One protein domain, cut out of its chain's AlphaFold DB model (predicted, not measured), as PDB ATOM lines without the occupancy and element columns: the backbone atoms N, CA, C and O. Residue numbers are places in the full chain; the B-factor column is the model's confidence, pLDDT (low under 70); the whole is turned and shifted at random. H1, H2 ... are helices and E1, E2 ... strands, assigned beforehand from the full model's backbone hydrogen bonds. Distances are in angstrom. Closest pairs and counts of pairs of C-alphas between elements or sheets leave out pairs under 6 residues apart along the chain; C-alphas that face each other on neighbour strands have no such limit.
ATOM      1  N   ARG A 476      99.122 139.723 108.123       81.31
ATOM      2  CA  ARG A 476      99.631 139.308 106.807       81.31
ATOM      3  C   ARG A 476     100.312 137.944 106.840       81.31
ATOM      4  O   ARG A 476     100.526 137.353 105.798       81.31
ATOM      5  N   PHE A 477     100.664 137.459 108.029       85.81
ATOM      6  CA  PHE A 477     101.369 136.198 108.208       85.81
ATOM      7  C   PHE A 477     100.754 135.397 109.355       85.81
ATOM      8  O   PHE A 477     100.584 135.939 110.451       85.81
ATOM      9  N   ILE A 478     100.466 134.118 109.117       87.00
ATOM     10  CA  ILE A 478     100.044 133.154 110.138       87.00
ATOM     11  C   ILE A 478     101.040 131.995 110.165       87.00
ATOM     12  O   ILE A 478     101.237 131.322 109.160       87.00
ATOM     13  N   LEU A 479     101.618 131.732 111.340       88.38
ATOM     14  CA  LEU A 479     102.243 130.446 111.646       88.38
ATOM     15  C   LEU A 479     101.239 129.616 112.447       88.38
ATOM     16  O   LEU A 479     101.032 129.863 113.636       88.38
ATOM     17  N   ASN A 480     100.604 128.661 111.781       88.44
ATOM     18  CA  ASN A 480      99.685 127.712 112.388       88.44
ATOM     19  C   ASN A 480     100.473 126.473 112.834       88.44
ATOM     20  O   ASN A 480     101.185 125.876 112.037       88.44
ATOM     21  N   SER A 481     100.387 126.096 114.108       86.50
ATOM     22  CA  SER A 481     101.223 125.034 114.675       86.50
ATOM     23  C   SER A 481     100.413 124.194 115.646       86.50
ATOM     24  O   SER A 481      99.923 124.734 116.638       86.50
ATOM     25  N   GLY A 482     100.248 122.899 115.358       73.00
ATOM     26  CA  GLY A 482      99.416 122.005 116.179       73.00
ATOM     27  C   GLY A 482      97.976 122.510 116.369       73.00
ATOM     28  O   GLY A 482      97.368 122.272 117.413       73.00
ATOM     29  N   GLY A 483      97.458 123.266 115.396       77.75
ATOM     30  CA  GLY A 483      96.192 123.984 115.481       77.75
ATOM     31  C   GLY A 483      95.360 123.819 114.215       77.75
ATOM     32  O   GLY A 483      95.882 123.781 113.106       77.75
ATOM     33  N   ASN A 484      94.039 123.752 114.384       84.75
ATOM     34  CA  ASN A 484      93.081 123.693 113.279       84.75
ATOM     35  C   ASN A 484      92.061 124.845 113.371       84.75
ATOM     36  O   ASN A 484      90.904 124.718 112.974       84.75
ATOM     37  N   ILE A 485      92.483 125.962 113.974       83.06
ATOM     38  CA  ILE A 485      91.664 127.154 114.235       83.06
ATOM     39  C   ILE A 485      91.300 127.906 112.951       83.06
ATOM     40  O   ILE A 485      90.141 128.298 112.869       83.06
ATOM     41  N   PRO A 486      92.206 128.111 111.969       86.50
ATOM     42  CA  PRO A 486      91.882 128.903 110.784       86.50
ATOM     43  C   PRO A 486      90.692 128.404 109.959       86.50
ATOM     44  O   PRO A 486      90.036 129.227 109.337       86.50
ATOM     45  N   MET A 487      90.432 127.089 109.953       86.69
ATOM     46  CA  MET A 487      89.364 126.493 109.136       86.69
ATOM     47  C   MET A 487      88.388 125.579 109.880       86.69
ATOM     48  O   MET A 487      87.277 125.413 109.406       86.69
ATOM     49  N   ASN A 488      88.752 124.924 110.991       85.25
ATOM     50  CA  ASN A 488      87.890 123.872 111.567       85.25
ATOM     51  C   ASN A 488      87.397 124.152 112.987       85.25
ATOM     52  O   ASN A 488      86.295 123.758 113.356       85.25
ATOM     53  N   GLN A 489      88.222 124.787 113.818       81.31
ATOM     54  CA  GLN A 489      87.937 125.085 115.226       81.31
ATOM     55  C   GLN A 489      87.515 126.547 115.430       81.31
ATOM     56  O   GLN A 489      87.790 127.146 116.468       81.31
ATOM     57  N   HIS A 490      86.821 127.119 114.448       80.88
ATOM     58  CA  HIS A 490      86.179 128.429 114.525       80.88
ATOM     59  C   HIS A 490      84.751 128.345 113.970       80.88
ATOM     60  O   HIS A 490      84.405 127.372 113.310       80.88
ATOM     61  N   MET A 491      83.907 129.323 114.298       82.25
ATOM     62  CA  MET A 491      82.533 129.410 113.787       82.25
ATOM     63  C   MET A 491      82.546 129.778 112.308       82.25
ATOM     64  O   MET A 491      83.360 130.608 111.915       82.25
ATOM     65  N   ASP A 492      81.627 129.213 111.533       86.25
ATOM     66  CA  ASP A 492      81.427 129.507 110.112       86.25
ATOM     67  C   ASP A 492      82.698 129.369 109.243       86.25
ATOM     68  O   ASP A 492      83.306 130.362 108.833       86.25
ATOM     69  N   PRO A 493      83.136 128.132 108.961       89.38
ATOM     70  CA  PRO A 493      84.206 127.852 108.008       89.38
ATOM     71  C   PRO A 493      83.886 128.250 106.559       89.38
ATOM     72  O   PRO A 493      84.819 128.418 105.772       89.38
ATOM     73  N   ASN A 494      82.611 128.443 106.188       89.62
ATOM     74  CA  ASN A 494      82.250 128.906 104.844       89.62
ATOM     75  C   ASN A 494      82.746 130.336 104.604       89.62
ATOM     76  O   ASN A 494      83.258 130.637 103.527       89.62
ATOM     77  N   ASP A 495      82.634 131.194 105.617       86.12
ATOM     78  CA  ASP A 495      83.173 132.554 105.594       86.12
ATOM     79  C   ASP A 495      84.712 132.581 105.511       86.12
ATOM     80  O   ASP A 495      85.276 133.360 104.739       86.12
ATOM     81  N   ALA A 496      85.403 131.709 106.255       87.75
ATOM     82  CA  ALA A 496      86.862 131.614 106.175       87.75
ATOM     83  C   ALA A 496      87.331 131.091 104.811       87.75
ATOM     84  O   ALA A 496      88.256 131.670 104.244       87.75
ATOM     85  N   ARG A 497      86.661 130.066 104.258       88.81
ATOM     86  CA  ARG A 497      86.879 129.590 102.880       88.81
ATOM     87  C   ARG A 497      86.805 130.760 101.902       88.81
ATOM     88  O   ARG A 497      87.772 131.031 101.205       88.81
ATOM     89  N   GLU A 498      85.682 131.474 101.894       88.31
ATOM     90  CA  GLU A 498      85.441 132.565 100.947       88.31
ATOM     91  C   GLU A 498      86.470 133.698 101.093       88.31
ATOM     92  O   GLU A 498      86.917 134.280 100.105       88.31
ATOM     93  N   MET A 499      86.884 133.999 102.328       89.06
ATOM     94  CA  MET A 499      87.961 134.952 102.590       89.06
ATOM     95  C   MET A 499      89.287 134.475 101.992       89.06
ATOM     96  O   MET A 499      89.945 135.260 101.318       89.06
ATOM     97  N   PHE A 500      89.701 133.231 102.242       90.00
ATOM     98  CA  PHE A 500      90.980 132.728 101.742       90.00
ATOM     99  C   PHE A 500      90.994 132.544 100.216       90.00
ATOM    100  O   PHE A 500      92.023 132.815  99.607       90.00
ATOM    101  N   GLU A 501      89.873 132.173  99.583       89.06
ATOM    102  CA  GLU A 501      89.744 132.106  98.110       89.06
ATOM    103  C   GLU A 501      89.924 133.474  97.446       89.06
ATOM    104  O   GLU A 501      90.413 133.565  96.321       89.06
ATOM    105  N   ALA A 502      89.532 134.542  98.142       90.38
ATOM    106  CA  ALA A 502      89.637 135.909  97.653       90.38
ATOM    107  C   ALA A 502      91.015 136.555  97.907       90.38
ATOM    108  O   ALA A 502      91.240 137.682  97.458       90.38
ATOM    109  N   LEU A 503      91.930 135.893  98.623       89.69
ATOM    110  CA  LEU A 503      93.282 136.397  98.881       89.69
ATOM    111  C   LEU A 503      94.277 135.863  97.850       89.69
ATOM    112  O   LEU A 503      94.243 134.694  97.474       89.69
ATOM    113  N   ASP A 504      95.225 136.709  97.453       86.31
ATOM    114  CA  ASP A 504      96.379 136.243  96.685       86.31
ATOM    115  C   ASP A 504      97.281 135.367  97.565       86.31
ATOM    116  O   ASP A 504      97.543 135.682  98.730       86.31
ATOM    117  N   LEU A 505      97.795 134.286  96.980       79.00
ATOM    118  CA  LEU A 505      98.707 133.363  97.649       79.00
ATOM    119  C   LEU A 505     100.095 133.993  97.813       79.00
ATOM    120  O   LEU A 505     100.765 134.303  96.820       79.00
ATOM    121  N   GLY A 506     100.585 134.090  99.048       80.56
ATOM    122  CA  GLY A 506     101.944 134.537  99.361       80.56
ATOM    123  C   GLY A 506     103.024 133.686  98.696       80.56
ATOM    124  O   GLY A 506     104.076 134.198  98.319       80.56
ATOM    125  N   SER A 507     102.750 132.402  98.463       82.38
ATOM    126  CA  SER A 507     103.627 131.502  97.697       82.38
ATOM    127  C   SER A 507     103.852 131.937  96.241       82.38
ATOM    128  O   SER A 507     104.901 131.634  95.672       82.38
ATOM    129  N   THR A 508     102.919 132.681  95.640       84.50
ATOM    130  CA  THR A 508     103.056 133.193  94.263       84.50
ATOM    131  C   THR A 508     103.785 134.535  94.195       84.50
ATOM    132  O   THR A 508     104.290 134.905  93.136       84.50
ATOM    133  N   GLN A 509     103.882 135.250  95.321       83.56
ATOM    134  CA  GLN A 509     104.543 136.553  95.433       83.56
ATOM    135  C   GLN A 509     105.414 136.635  96.706       83.56
ATOM    136  O   GLN A 509     105.186 137.496  97.557       83.56
ATOM    137  N   PRO A 510     106.437 135.772  96.858       79.56
ATOM    138  CA  PRO A 510     107.184 135.629  98.114       79.56
ATOM    139  C   PRO A 510     107.970 136.883  98.533       79.56
ATOM    140  O   PRO A 510     108.259 137.058  99.716       79.56
ATOM    141  N   ASP A 511     108.290 137.765  97.583       82.25
ATOM    142  CA  ASP A 511     108.991 139.030  97.832       82.25
ATOM    143  C   ASP A 511     108.035 140.215  98.060       82.25
ATOM    144  O   ASP A 511     108.494 141.325  98.342       82.25
ATOM    145  N   ASN A 512     106.717 140.011  97.938       81.25
ATOM    146  CA  ASN A 512     105.718 141.048  98.169       81.25
ATOM    147  C   ASN A 512     105.276 141.046  99.647       81.25
ATOM    148  O   ASN A 512     104.475 140.199 100.051       81.25
ATOM    149  N   PRO A 513     105.728 142.014 100.468       73.44
ATOM    150  CA  PRO A 513     105.373 142.068 101.886       73.44
ATOM    151  C   PRO A 513     103.892 142.392 102.134       73.44
ATOM    152  O   PRO A 513     103.442 142.294 103.276       73.44
ATOM    153  N   ASP A 514     103.149 142.790 101.098       77.31
ATOM    154  CA  ASP A 514     101.721 143.088 101.158       77.31
ATOM    155  C   ASP A 514     100.829 141.917 100.727       77.31
ATOM    156  O   ASP A 514      99.623 142.102 100.647       77.31
ATOM    157  N   THR A 515     101.374 140.716 100.496       85.56
ATOM    158  CA  THR A 515     100.568 139.499 100.260       85.56
ATOM    159  C   THR A 515     100.324 138.734 101.565       85.56
ATOM    160  O   THR A 515     101.160 138.748 102.472       85.56
ATOM    161  N   PHE A 516      99.166 138.079 101.689       89.88
ATOM    162  CA  PHE A 516      98.881 137.189 102.817       89.88
ATOM    163  C   PHE A 516      99.694 135.893 102.697       89.88
ATOM    164  O   PHE A 516      99.858 135.363 101.607       89.88
ATOM    165  N   CYS A 517     100.202 135.374 103.814       90.69
ATOM    166  CA  CYS A 517     100.924 134.108 103.847       90.69
ATOM    167  C   CYS A 517     100.548 133.285 105.083       90.69
ATOM    168  O   CYS A 517     100.646 133.760 106.220       90.69
ATOM    169  N   MET A 518     100.164 132.030 104.874       91.50
ATOM    170  CA  MET A 518      99.930 131.066 105.945       91.50
ATOM    171  C   MET A 518     100.889 129.882 105.834       91.50
ATOM    172  O   MET A 518     100.963 129.200 104.816       91.50
ATOM    173  N   VAL A 519     101.604 129.611 106.924       92.31
ATOM    174  CA  VAL A 519     102.476 128.445 107.076       92.31
ATOM    175  C   VAL A 519     101.884 127.550 108.152       92.31
ATOM    176  O   VAL A 519     101.726 127.988 109.292       92.31
ATOM    177  N   SER A 520     101.593 126.297 107.814       91.94
ATOM    178  CA  SER A 520     101.145 125.290 108.777       91.94
ATOM    179  C   SER A 520     102.259 124.303 109.104       91.94
ATOM    180  O   SER A 520     102.908 123.778 108.206       91.94
ATOM    181  N   PHE A 521     102.457 124.026 110.389       92.50
ATOM    182  CA  PHE A 521     103.279 122.938 110.904       92.50
ATOM    183  C   PHE A 521     102.364 121.922 111.589       92.50
ATOM    184  O   PHE A 521     101.834 122.172 112.678       92.50
ATOM    185  N   ASP A 522     102.121 120.812 110.898       88.38
ATOM    186  CA  ASP A 522     101.071 119.851 111.236       88.38
ATOM    187  C   ASP A 522     101.511 118.431 110.847       88.38
ATOM    188  O   ASP A 522     102.338 118.236 109.951       88.38
ATOM    189  N   ASN A 523     100.993 117.434 111.557       86.56
ATOM    190  CA  ASN A 523     101.226 116.020 111.276       86.56
ATOM    191  C   ASN A 523     100.117 115.411 110.401       86.56
ATOM    192  O   ASN A 523     100.298 114.316 109.870       86.56
ATOM    193  N   PHE A 524      99.011 116.133 110.196       81.50
ATOM    194  CA  PHE A 524      97.961 115.789 109.244       81.50
ATOM    195  C   PHE A 524      97.709 116.927 108.248       81.50
ATOM    196  O   PHE A 524      97.850 118.104 108.578       81.50
ATOM    197  N   LEU A 525      97.229 116.594 107.045       82.25
ATOM    198  CA  LEU A 525      96.672 117.584 106.112       82.25
ATOM    199  C   LEU A 525      95.228 117.938 106.513       82.25
ATOM    200  O   LEU A 525      94.267 117.739 105.765       82.25
ATOM    201  N   SER A 526      95.087 118.432 107.745       84.44
ATOM    202  CA  SER A 526      93.813 118.870 108.310       84.44
ATOM    203  C   SER A 526      93.259 120.090 107.547       84.44
ATOM    204  O   SER A 526      93.984 120.684 106.741       84.44
ATOM    205  N   PRO A 527      91.988 120.494 107.750       87.50
ATOM    206  CA  PRO A 527      91.391 121.610 107.025       87.50
ATOM    207  C   PRO A 527      92.255 122.868 106.979       87.50
ATOM    208  O   PRO A 527      92.413 123.433 105.910       87.50
ATOM    209  N   SER A 528      92.881 123.295 108.078       88.94
ATOM    210  CA  SER A 528      93.688 124.530 108.070       88.94
ATOM    211  C   SER A 528      94.955 124.437 107.183       88.94
ATOM    212  O   SER A 528      95.163 125.317 106.345       88.94
ATOM    213  N   PRO A 529      95.783 123.375 107.273       87.94
ATOM    214  CA  PRO A 529      96.855 123.083 106.320       87.94
ATOM    215  C   PRO A 529      96.455 123.086 104.840       87.94
ATOM    216  O   PRO A 529      97.241 123.561 104.025       87.94
ATOM    217  N   ARG A 530      95.250 122.619 104.474       86.44
ATOM    218  CA  ARG A 530      94.781 122.599 103.067       86.44
ATOM    219  C   ARG A 530      94.698 123.997 102.434       86.44
ATOM    220  O   ARG A 530      94.727 124.107 101.215       86.44
ATOM    221  N   TRP A 531      94.620 125.036 103.264       86.38
ATOM    222  CA  TRP A 531      94.541 126.446 102.870       86.38
ATOM    223  C   TRP A 531      95.858 127.207 103.063       86.38
ATOM    224  O   TRP A 531      95.901 128.425 102.909       86.38
ATOM    225  N   SER A 532      96.930 126.522 103.469       90.69
ATOM    226  CA  SER A 532      98.226 127.152 103.735       90.69
ATOM    227  C   SER A 532      99.063 127.268 102.464       90.69
ATOM    228  O   SER A 532      99.101 126.339 101.663       90.69
ATOM    229  N   ASP A 533      99.824 128.356 102.336       92.50
ATOM    230  CA  ASP A 533     100.854 128.509 101.302       92.50
ATOM    231  C   ASP A 533     101.950 127.450 101.427       92.50
ATOM    232  O   ASP A 533     102.468 126.943 100.433       92.50
ATOM    233  N   TYR A 534     102.309 127.119 102.669       91.19
ATOM    234  CA  TYR A 534     103.315 126.115 102.981       91.19
ATOM    235  C   TYR A 534     102.816 125.192 104.089       91.19
ATOM    236  O   TYR A 534     102.364 125.653 105.138       91.19
ATOM    237  N   VAL A 535     102.970 123.885 103.881       91.75
ATOM    238  CA  VAL A 535     102.717 122.858 104.898       91.75
ATOM    239  C   VAL A 535     104.036 122.169 105.228       91.75
ATOM    240  O   VAL A 535     104.717 121.640 104.349       91.75
ATOM    241  N   LEU A 536     104.413 122.208 106.500       92.81
ATOM    242  CA  LEU A 536     105.649 121.658 107.033       92.81
ATOM    243  C   LEU A 536     105.319 120.429 107.897       92.81
ATOM    244  O   LEU A 536     104.497 120.548 108.808       92.81
ATOM    245  N   PRO A 537     105.944 119.263 107.650       92.19
ATOM    246  CA  PRO A 537     105.587 118.030 108.343       92.19
ATOM    247  C   PRO A 537     106.048 118.053 109.809       92.19
ATOM    248  O   PRO A 537     107.240 118.221 110.099       92.19
ATOM    249  N   ALA A 538     105.112 117.846 110.733       91.75
ATOM    250  CA  ALA A 538     105.378 117.716 112.162       91.75
ATOM    251  C   ALA A 538     105.452 116.246 112.602       91.75
ATOM    252  O   ALA A 538     104.745 115.387 112.080       91.75
ATOM    253  N   ALA A 539     106.300 115.965 113.590       92.19
ATOM    254  CA  ALA A 539     106.372 114.674 114.263       92.19
ATOM    255  C   ALA A 539     105.130 114.449 115.144       92.19
ATOM    256  O   ALA A 539     104.597 115.380 115.757       92.19
ATOM    257  N   THR A 540     104.670 113.203 115.227       88.12
ATOM    258  CA  THR A 540     103.577 112.788 116.117       88.12
ATOM    259  C   THR A 540     104.058 112.616 117.565       88.12
ATOM    260  O   THR A 540     105.246 112.721 117.866       88.12
ATOM    261  N   THR A 541     103.139 112.354 118.499       85.12
ATOM    262  CA  THR A 541     103.443 112.198 119.937       85.12
ATOM    263  C   THR A 541     104.492 111.122 120.237       85.12
ATOM    264  O   THR A 541     105.260 111.284 121.172       85.12
ATOM    265  N   TRP A 542     104.556 110.043 119.451       87.19
ATOM    266  CA  TRP A 542     105.509 108.940 119.664       87.19
ATOM    267  C   TRP A 542     106.855 109.141 118.952       87.19
ATOM    268  O   TRP A 542     107.763 108.320 119.093       87.19
ATOM    269  N   GLU A 543     106.978 110.219 118.180       91.44
ATOM    270  CA  GLU A 543     108.132 110.528 117.328       91.44
ATOM    271  C   GLU A 543     108.943 111.727 117.833       91.44
ATOM    272  O   GLU A 543     109.901 112.161 117.189       91.44
ATOM    273  N   GLN A 544     108.559 112.283 118.980       90.88
ATOM    274  CA  GLN A 544     109.231 113.408 119.610       90.88
ATOM    275  C   GLN A 544     109.274 113.249 121.125       90.88
ATOM    276  O   GLN A 544     108.463 112.540 121.713       90.88
ATOM    277  N   GLU A 545     110.228 113.941 121.738       90.38
ATOM    278  CA  GLU A 545     110.312 114.070 123.187       90.38
ATOM    279  C   GLU A 545     109.220 115.013 123.697       90.38
ATOM    280  O   GLU A 545     109.007 116.083 123.120       90.38
ATOM    281  N   ASP A 546     108.563 114.646 124.794       87.88
ATOM    282  CA  ASP A 546     107.593 115.509 125.469       87.88
ATOM    283  C   ASP A 546     107.542 115.208 126.974       87.88
ATOM    284  O   ASP A 546     108.027 114.178 127.451       87.88
ATOM    285  N   ILE A 547     106.941 116.106 127.748       85.00
ATOM    286  CA  ILE A 547     106.621 115.872 129.152       85.00
ATOM    287  C   ILE A 547     105.205 116.344 129.453       85.00
ATOM    288  O   ILE A 547     104.838 117.494 129.219       85.00
ATOM    289  N   ILE A 548     104.407 115.455 130.042       78.31
ATOM    290  CA  ILE A 548     103.029 115.759 130.415       78.31
ATOM    291  C   ILE A 548     102.817 115.598 131.917       78.31
ATOM    292  O   ILE A 548     103.330 114.676 132.552       78.31
ATOM    293  N   SER A 549     102.014 116.483 132.500       70.94
ATOM    294  CA  SER A 549     101.477 116.279 133.845       70.94
ATOM    295  C   SER A 549     100.291 115.320 133.775       70.94
ATOM    296  O   SER A 549      99.367 115.517 132.983       70.94
ATOM    297  N   ILE A 550     100.294 114.300 134.626       63.94
ATOM    298  CA  ILE A 550      99.234 113.294 134.714       63.94
ATOM    299  C   ILE A 550      98.571 113.342 136.097       63.94
ATOM    300  O   ILE A 550      98.961 114.107 136.983       63.94
ATOM    301  N   LEU A 556     104.951 112.506 133.399       82.56
ATOM    302  CA  LEU A 556     105.366 111.457 132.472       82.56
ATOM    303  C   LEU A 556     106.277 112.076 131.419       82.56
ATOM    304  O   LEU A 556     105.835 112.946 130.668       82.56
ATOM    305  N   TYR A 557     107.521 111.609 131.360       87.62
ATOM    306  CA  TYR A 557     108.394 111.868 130.224       87.62
ATOM    307  C   TYR A 557     108.079 110.882 129.097       87.62
ATOM    308  O   TYR A 557     107.985 109.676 129.330       87.62
ATOM    309  N   ILE A 558     107.906 111.406 127.890       87.56
ATOM    310  CA  ILE A 558     107.663 110.644 126.672       87.56
ATOM    311  C   ILE A 558     108.957 110.711 125.855       87.56
ATOM    312  O   ILE A 558     109.266 111.776 125.319       87.56
ATOM    313  N   PRO A 559     109.745 109.625 125.780       87.38
ATOM    314  CA  PRO A 559     110.900 109.575 124.895       87.38
ATOM    315  C   PRO A 559     110.458 109.384 123.440       87.38
ATOM    316  O   PRO A 559     109.337 108.953 123.164       87.38
ATOM    317  N   VAL A 560     111.378 109.607 122.500       89.69
ATOM    318  CA  VAL A 560     111.189 109.188 121.105       89.69
ATOM    319  C   VAL A 560     111.075 107.660 121.055       89.69
ATOM    320  O   VAL A 560     112.038 106.952 121.351       89.69
ATOM    321  N   VAL A 561     109.901 107.146 120.685       89.56
ATOM    322  CA  VAL A 561     109.633 105.699 120.572       89.56
ATOM    323  C   VAL A 561     109.909 105.197 119.155       89.56
ATOM    324  O   VAL A 561     110.385 104.078 118.972       89.56
ATOM    325  N   SER A 562     109.642 106.028 118.147       90.75
ATOM    326  CA  SER A 562     109.962 105.762 116.743       90.75
ATOM    327  C   SER A 562     110.548 107.007 116.093       90.75
ATOM    328  O   SER A 562     110.211 108.125 116.465       90.75
ATOM    329  N   ASN A 563     111.402 106.836 115.087       90.44
ATOM    330  CA  ASN A 563     111.863 107.970 114.292       90.44
ATOM    331  C   ASN A 563     110.700 108.558 113.487       90.44
ATOM    332  O   ASN A 563     109.905 107.809 112.915       90.44
ATOM    333  N   ALA A 564     110.649 109.888 113.404       90.94
ATOM    334  CA  ALA A 564     109.683 110.585 112.569       90.94
ATOM    335  C   ALA A 564     109.899 110.228 111.081       90.94
ATOM    336  O   ALA A 564     111.044 110.220 110.612       90.94
ATOM    337  N   PRO A 565     108.839 109.921 110.315       89.50
ATOM    338  CA  PRO A 565     108.964 109.539 108.918       89.50
ATOM    339  C   PRO A 565     109.341 110.733 108.031       89.50
ATOM    340  O   PRO A 565     108.945 111.879 108.256       89.50
ATOM    341  N   GLY A 566     110.081 110.452 106.957       92.81
ATOM    342  CA  GLY A 566     110.436 111.449 105.948       92.81
ATOM    343  C   GLY A 566     111.261 112.608 106.514       92.81
ATOM    344  O   GLY A 566     112.378 112.412 106.983       92.81
ATOM    345  N   GLN A 567     110.726 113.828 106.407       92.75
ATOM    346  CA  GLN A 567     111.369 115.069 106.865       92.75
ATOM    347  C   GLN A 567     110.668 115.687 108.084       92.75
ATOM    348  O   GLN A 567     110.928 116.849 108.412       92.75
ATOM    349  N   ALA A 568     109.771 114.937 108.732       94.00
ATOM    350  CA  ALA A 568     109.032 115.412 109.890       94.00
ATOM    351  C   ALA A 568     109.969 115.754 111.059       94.00
ATOM    352  O   ALA A 568     110.973 115.078 111.297       94.00
ATOM    353  N   LYS A 569     109.651 116.828 111.788       92.81
ATOM    354  CA  LYS A 569     110.438 117.302 112.941       92.81
ATOM    355  C   LYS A 569     109.550 117.526 114.154       92.81
ATOM    356  O   LYS A 569     108.362 117.782 114.009       92.81
ATOM    357  N   SER A 570     110.126 117.485 115.352       91.38
ATOM    358  CA  SER A 570     109.450 117.972 116.559       91.38
ATOM    359  C   SER A 570     109.288 119.494 116.522       91.38
ATOM    360  O   SER A 570     110.069 120.193 115.865       91.38
ATOM    361  N   GLN A 571     108.323 120.027 117.277       88.75
ATOM    362  CA  GLN A 571     108.127 121.478 117.416       88.75
ATOM    363  C   GLN A 571     109.413 122.189 117.872       88.75
ATOM    364  O   GLN A 571     109.744 123.274 117.384       88.75
ATOM    365  N   TRP A 572     110.151 121.562 118.792       89.00
ATOM    366  CA  TRP A 572     111.418 122.061 119.320       89.00
ATOM    367  C   TRP A 572     112.477 122.202 118.224       89.00
ATOM    368  O   TRP A 572     113.035 123.283 118.020       89.00
ATOM    369  N   ASN A 573     112.697 121.131 117.457       90.75
ATOM    370  CA  ASN A 573     113.707 121.099 116.402       90.75
ATOM    371  C   ASN A 573     113.332 121.993 115.216       90.75
ATOM    372  O   ASN A 573     114.194 122.696 114.684       90.75
ATOM    373  N   PHE A 574     112.050 122.036 114.847       91.69
ATOM    374  CA  PHE A 574     111.542 122.977 113.852       91.69
ATOM    375  C   PHE A 574     111.801 124.432 114.265       91.69
ATOM    376  O   PHE A 574     112.380 125.195 113.492       91.69
ATOM    377  N   THR A 575     111.442 124.807 115.497       90.25
ATOM    378  CA  THR A 575     111.634 126.177 116.003       90.25
ATOM    379  C   THR A 575     113.116 126.557 116.033       90.25
ATOM    380  O   THR A 575     113.482 127.657 115.615       90.25
ATOM    381  N   ASN A 576     113.982 125.636 116.462       90.88
ATOM    382  CA  ASN A 576     115.431 125.826 116.459       90.88
ATOM    383  C   ASN A 576     115.965 126.117 115.043       90.88
ATOM    384  O   ASN A 576     116.705 127.079 114.838       90.88
ATOM    385  N   ASP A 577     115.559 125.330 114.045       92.06
ATOM    386  CA  ASP A 577     116.003 125.509 112.658       92.06
ATOM    387  C   ASP A 577     115.423 126.768 112.005       92.06
ATOM    388  O   ASP A 577     116.146 127.483 111.304       92.06
ATOM    389  N   LEU A 578     114.161 127.097 112.295       91.62
ATOM    390  CA  LEU A 578     113.540 128.349 111.868       91.62
ATOM    391  C   LEU A 578     114.336 129.553 112.387       91.62
ATOM    392  O   LEU A 578     114.644 130.471 111.626       91.62
ATOM    393  N   LEU A 579     114.733 129.542 113.660       92.38
ATOM    394  CA  LEU A 579     115.504 130.636 114.253       92.38
ATOM    395  C   LEU A 579     116.931 130.734 113.702       92.38
ATOM    396  O   LEU A 579     117.434 131.850 113.569       92.38
ATOM    397  N   LYS A 580     117.566 129.617 113.319       93.12
ATOM    398  CA  LYS A 580     118.846 129.643 112.583       93.12
ATOM    399  C   LYS A 580     118.677 130.281 111.204       93.12
ATOM    400  O   LYS A 580     119.490 131.114 110.809       93.12
ATOM    401  N   ALA A 581     117.611 129.933 110.481       93.31
ATOM    402  CA  ALA A 581     117.319 130.514 109.170       93.31
ATOM    403  C   ALA A 581     117.048 132.024 109.269       93.31
ATOM    404  O   ALA A 581     117.667 132.815 108.554       93.31
ATOM    405  N   VAL A 582     116.203 132.442 110.217       92.31
ATOM    406  CA  VAL A 582     115.936 133.862 110.501       92.31
ATOM    407  C   VAL A 582     117.210 134.585 110.934       92.31
ATOM    408  O   VAL A 582     117.462 135.706 110.495       92.31
ATOM    409  N   GLY A 583     118.036 133.960 111.771       93.31
ATOM    410  CA  GLY A 583     119.293 134.539 112.226       93.31
ATOM    411  C   GLY A 583     120.295 134.744 111.087       93.31
ATOM    412  O   GLY A 583     120.912 135.806 111.003       93.31
ATOM    413  N   LYS A 584     120.376 133.800 110.139       94.62
ATOM    414  CA  LYS A 584     121.150 133.959 108.899       94.62
ATOM    415  C   LYS A 584     120.648 135.140 108.063       94.62
ATOM    416  O   LYS A 584     121.465 135.955 107.643       94.62
ATOM    417  N   LEU A 585     119.332 135.269 107.871       92.31
ATOM    418  CA  LEU A 585     118.730 136.393 107.135       92.31
ATOM    419  C   LEU A 585     118.981 137.746 107.816       92.31
ATOM    420  O   LEU A 585     119.178 138.751 107.143       92.31
ATOM    421  N   LYS A 586     119.009 137.771 109.151       92.50
ATOM    422  CA  LYS A 586     119.297 138.975 109.944       92.50
ATOM    423  C   LYS A 586     120.791 139.265 110.128       92.50
ATOM    424  O   LYS A 586     121.124 140.256 110.769       92.50
ATOM    425  N   GLY A 587     121.684 138.414 109.617       95.06
ATOM    426  CA  GLY A 587     123.132 138.564 109.796       95.06
ATOM    427  C   GLY A 587     123.639 138.285 111.218       95.06
ATOM    428  O   GLY A 587     124.761 138.660 111.537       95.06
ATOM    429  N   VAL A 588     122.844 137.620 112.067       93.44
ATOM    430  CA  VAL A 588     123.189 137.266 113.465       93.44
ATOM    431  C   VAL A 588     123.512 135.773 113.645       93.44
ATOM    432  O   VAL A 588     123.650 135.274 114.761       93.44
ATOM    433  N   GLY A 589     123.622 135.024 112.543       91.56
ATOM    434  CA  GLY A 589     123.980 133.603 112.556       91.56
ATOM    435  C   GLY A 589     123.026 132.763 113.414       91.56
ATOM    436  O   GLY A 589     121.812 132.858 113.269       91.56
ATOM    437  N   ASN A 590     123.572 131.951 114.322       92.75
ATOM    438  CA  ASN A 590     122.790 131.056 115.188       92.75
ATOM    439  C   ASN A 590     122.383 131.691 116.530       92.75
ATOM    440  O   ASN A 590     121.808 131.004 117.371       92.75
ATOM    441  N   GLU A 591     122.661 132.979 116.755       90.56
ATOM    442  CA  GLU A 591     122.454 133.631 118.055       90.56
ATOM    443  C   GLU A 591     121.007 133.501 118.564       90.56
ATOM    444  O   GLU A 591     120.781 133.203 119.735       90.56
ATOM    445  N   LEU A 592     120.015 133.667 117.680       89.69
ATOM    446  CA  LEU A 592     118.595 133.557 118.039       89.69
ATOM    447  C   LEU A 592     118.212 132.142 118.486       89.69
ATOM    448  O   LEU A 592     117.442 131.980 119.431       89.69
ATOM    449  N   ALA A 593     118.761 131.132 117.816       90.62
ATOM    450  CA  ALA A 593     118.534 129.728 118.126       90.62
ATOM    451  C   ALA A 593     119.176 129.347 119.470       90.62
ATOM    452  O   ALA A 593     118.520 128.745 120.313       90.62
ATOM    453  N   THR A 594     120.407 129.805 119.724       89.81
ATOM    454  CA  THR A 594     121.087 129.613 121.014       89.81
ATOM    455  C   THR A 594     120.347 130.300 122.161       89.81
ATOM    456  O   THR A 594     120.240 129.739 123.247       89.81
ATOM    457  N   LYS A 595     119.801 131.506 121.942       89.06
ATOM    458  CA  LYS A 595     118.937 132.155 122.939       89.06
ATOM    459  C   LYS A 595     117.687 131.325 123.199       89.06
ATOM    460  O   LYS A 595     117.341 131.132 124.355       89.06
ATOM    461  N   PHE A 596     117.038 130.803 122.154       87.69
ATOM    462  CA  PHE A 596     115.861 129.941 122.295       87.69
ATOM    463  C   PHE A 596     116.100 128.737 123.200       87.69
ATOM    464  O   PHE A 596     115.292 128.502 124.094       87.69
ATOM    465  N   THR A 597     117.244 128.080 123.044       88.56
ATOM    466  CA  THR A 597     117.696 126.958 123.869       88.56
ATOM    467  C   THR A 597     118.397 127.401 125.163       88.56
ATOM    468  O   THR A 597     119.306 126.737 125.651       88.56
ATOM    469  N   GLY A 598     118.008 128.546 125.738       86.44
ATOM    470  CA  GLY A 598     118.449 128.966 127.076       86.44
ATOM    471  C   GLY A 598     119.941 129.290 127.181       86.44
ATOM    472  O   GLY A 598     120.508 129.260 128.271       86.44
ATOM    473  N   GLY A 599     120.594 129.578 126.054       87.31
ATOM    474  CA  GLY A 599     122.032 129.824 125.971       87.31
ATOM    475  C   GLY A 599     122.876 128.574 125.705       87.31
ATOM    476  O   GLY A 599     124.082 128.713 125.510       87.31
ATOM    477  N   ILE A 600     122.277 127.377 125.656       85.38
ATOM    478  CA  ILE A 600     122.983 126.109 125.434       85.38
ATOM    479  C   ILE A 600     122.766 125.657 123.982       85.38
ATOM    480  O   ILE A 600     121.644 125.301 123.617       85.38
ATOM    481  N   PRO A 601     123.797 125.650 123.118       83.31
ATOM    482  CA  PRO A 601     123.644 125.203 121.736       83.31
ATOM    483  C   PRO A 601     123.149 123.751 121.644       83.31
ATOM    484  O   PRO A 601     123.718 122.864 122.269       83.31
ATOM    485  N   ASN A 602     122.132 123.506 120.810       76.12
ATOM    486  CA  ASN A 602     121.552 122.181 120.526       76.12
ATOM    487  C   ASN A 602     120.914 121.437 121.721       76.12
ATOM    488  O   ASN A 602     120.672 120.237 121.596       76.12
ATOM    489  N   GLN A 603     120.600 122.123 122.826       86.31
ATOM    490  CA  GLN A 603     119.877 121.536 123.964       86.31
ATOM    491  C   GLN A 603     118.584 120.833 123.517       86.31
ATOM    492  O   GLN A 603     117.841 121.395 122.705       86.31
ATOM    493  N   GLN A 604     118.322 119.632 124.038       87.94
ATOM    494  CA  GLN A 604     117.097 118.860 123.789       87.94
ATOM    495  C   GLN A 604     116.120 118.946 124.972       87.94
ATOM    496  O   GLN A 604     116.461 119.451 126.045       87.94
TER     497      GLN A 604
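This is residues 476 to 550 and 556 to 604 of the 951 residues of an uncharacterized protein of Mucispirillum schaedleri ASF457 (UniProt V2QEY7). A narrow wall of three parallel strands, E1, E2 and E3, stands between two helical parts: H1, set well away from the wall, with little H2 at the wall itself, to one side, and the helical hairpin of H3 and H4 to the other. Beyond E3 the chain runs out to a two-strand ribbon, E4 and E5, off at a corner, and long loops join several of the parts. The printed part has 124 residues with four named helices and five named strands, in the order E1 H1 E2 H2 E3 E4 E5 H3 H4; the larger sheet has the order E1, E2, E3 and is parallel, and the smaller one, E4 and E5, is antiparallel. The class is mixed, helices and strands, with under half of the residues in named elements. The whole is only just loose, close to compact, with a radius of gyration of the C-alphas of 16.7 A and spans of 44 by 41 by 26 A.

In the larger sheet, E2, residues 517 to 522, is the inner strand, and E1, residues 477 to 481, and E3, residues 534 to 537, are the edge strands. E1 and E2 are parallel at 6 degrees, with N 480 and O 519 within hydrogen-bond range at 2.8 A and N 478 and O 517 at 2.9 A. E2 and E3 are parallel at 14 degrees, with N 536 and O 520 within hydrogen-bond range at 2.8 A. H1, residues 493 to 501, makes with E1 and E2 a strand-helix-strand unit, two parallel neighbour strands with a helix between them along the chain, and its crossover is right-handed. H1 is not on the sheet, with 0 pairs of C-alphas within 10 A. H2, residues 527 to 530, makes a second such unit with E2 and E3, also right-handed. H2 only grazes the sheet, with its residues 528 to 530; its closest C-alphas to E2 are those of Pro 529 and Ser 520, 5.4 A apart. H3, residues 571 to 585, also only grazes the sheet, with its residues 571 to 574. H4, residues 591 to 596, touches H3 at a shallow tilt of 22 degrees, opposite ways, as a helical hairpin; their closest C-alphas, those of Leu 579 and Ala 593, are 5.0 A apart. E4, residues 546 to 549, and E5, residues 556 to 558, are antiparallel at 162 degrees, with N 556 and O 548 within hydrogen-bond range at 2.8 A. E4 is apart from E3 and from H3. In H1, H3 and H4 every O i to N i+4 pair is within hydrogen-bond range; H2 is too short for such a pair, and its one O i to N i+3 pair is within range.

E2 runs 16.1 A from C-alpha 517 at (100.924, 134.108, 103.847) to C-alpha 522 at (101.071, 119.851, 111.236), beside E1 of 12.9 A and E3 of 10.0 A. H3 is the longest helix, 21.0 A from C-alpha 571 at (108.127, 121.478, 117.416) to C-alpha 585. H1 is 12.1 A long, H4 8.7 A and H2 5.3 A. E4 measures 10.4 A and E5 6.3 A. H4, the last element, ends with C-alpha 596 at (115.861, 129.941, 122.295).

The two C-alphas farthest apart, those of Asn 512 and Ile 550, are 46.3 A apart. Residues 551 to 555 are not printed, and C-alphas 550 and 556 are 6.8 A apart across the cut, which lies between E4 and E5. The links from E1 to H1, from H1 to E2 and from E5 to H3 are long. The mean pLDDT of the printed part is 87.5, and one printed residue, Ile 550, is under 70.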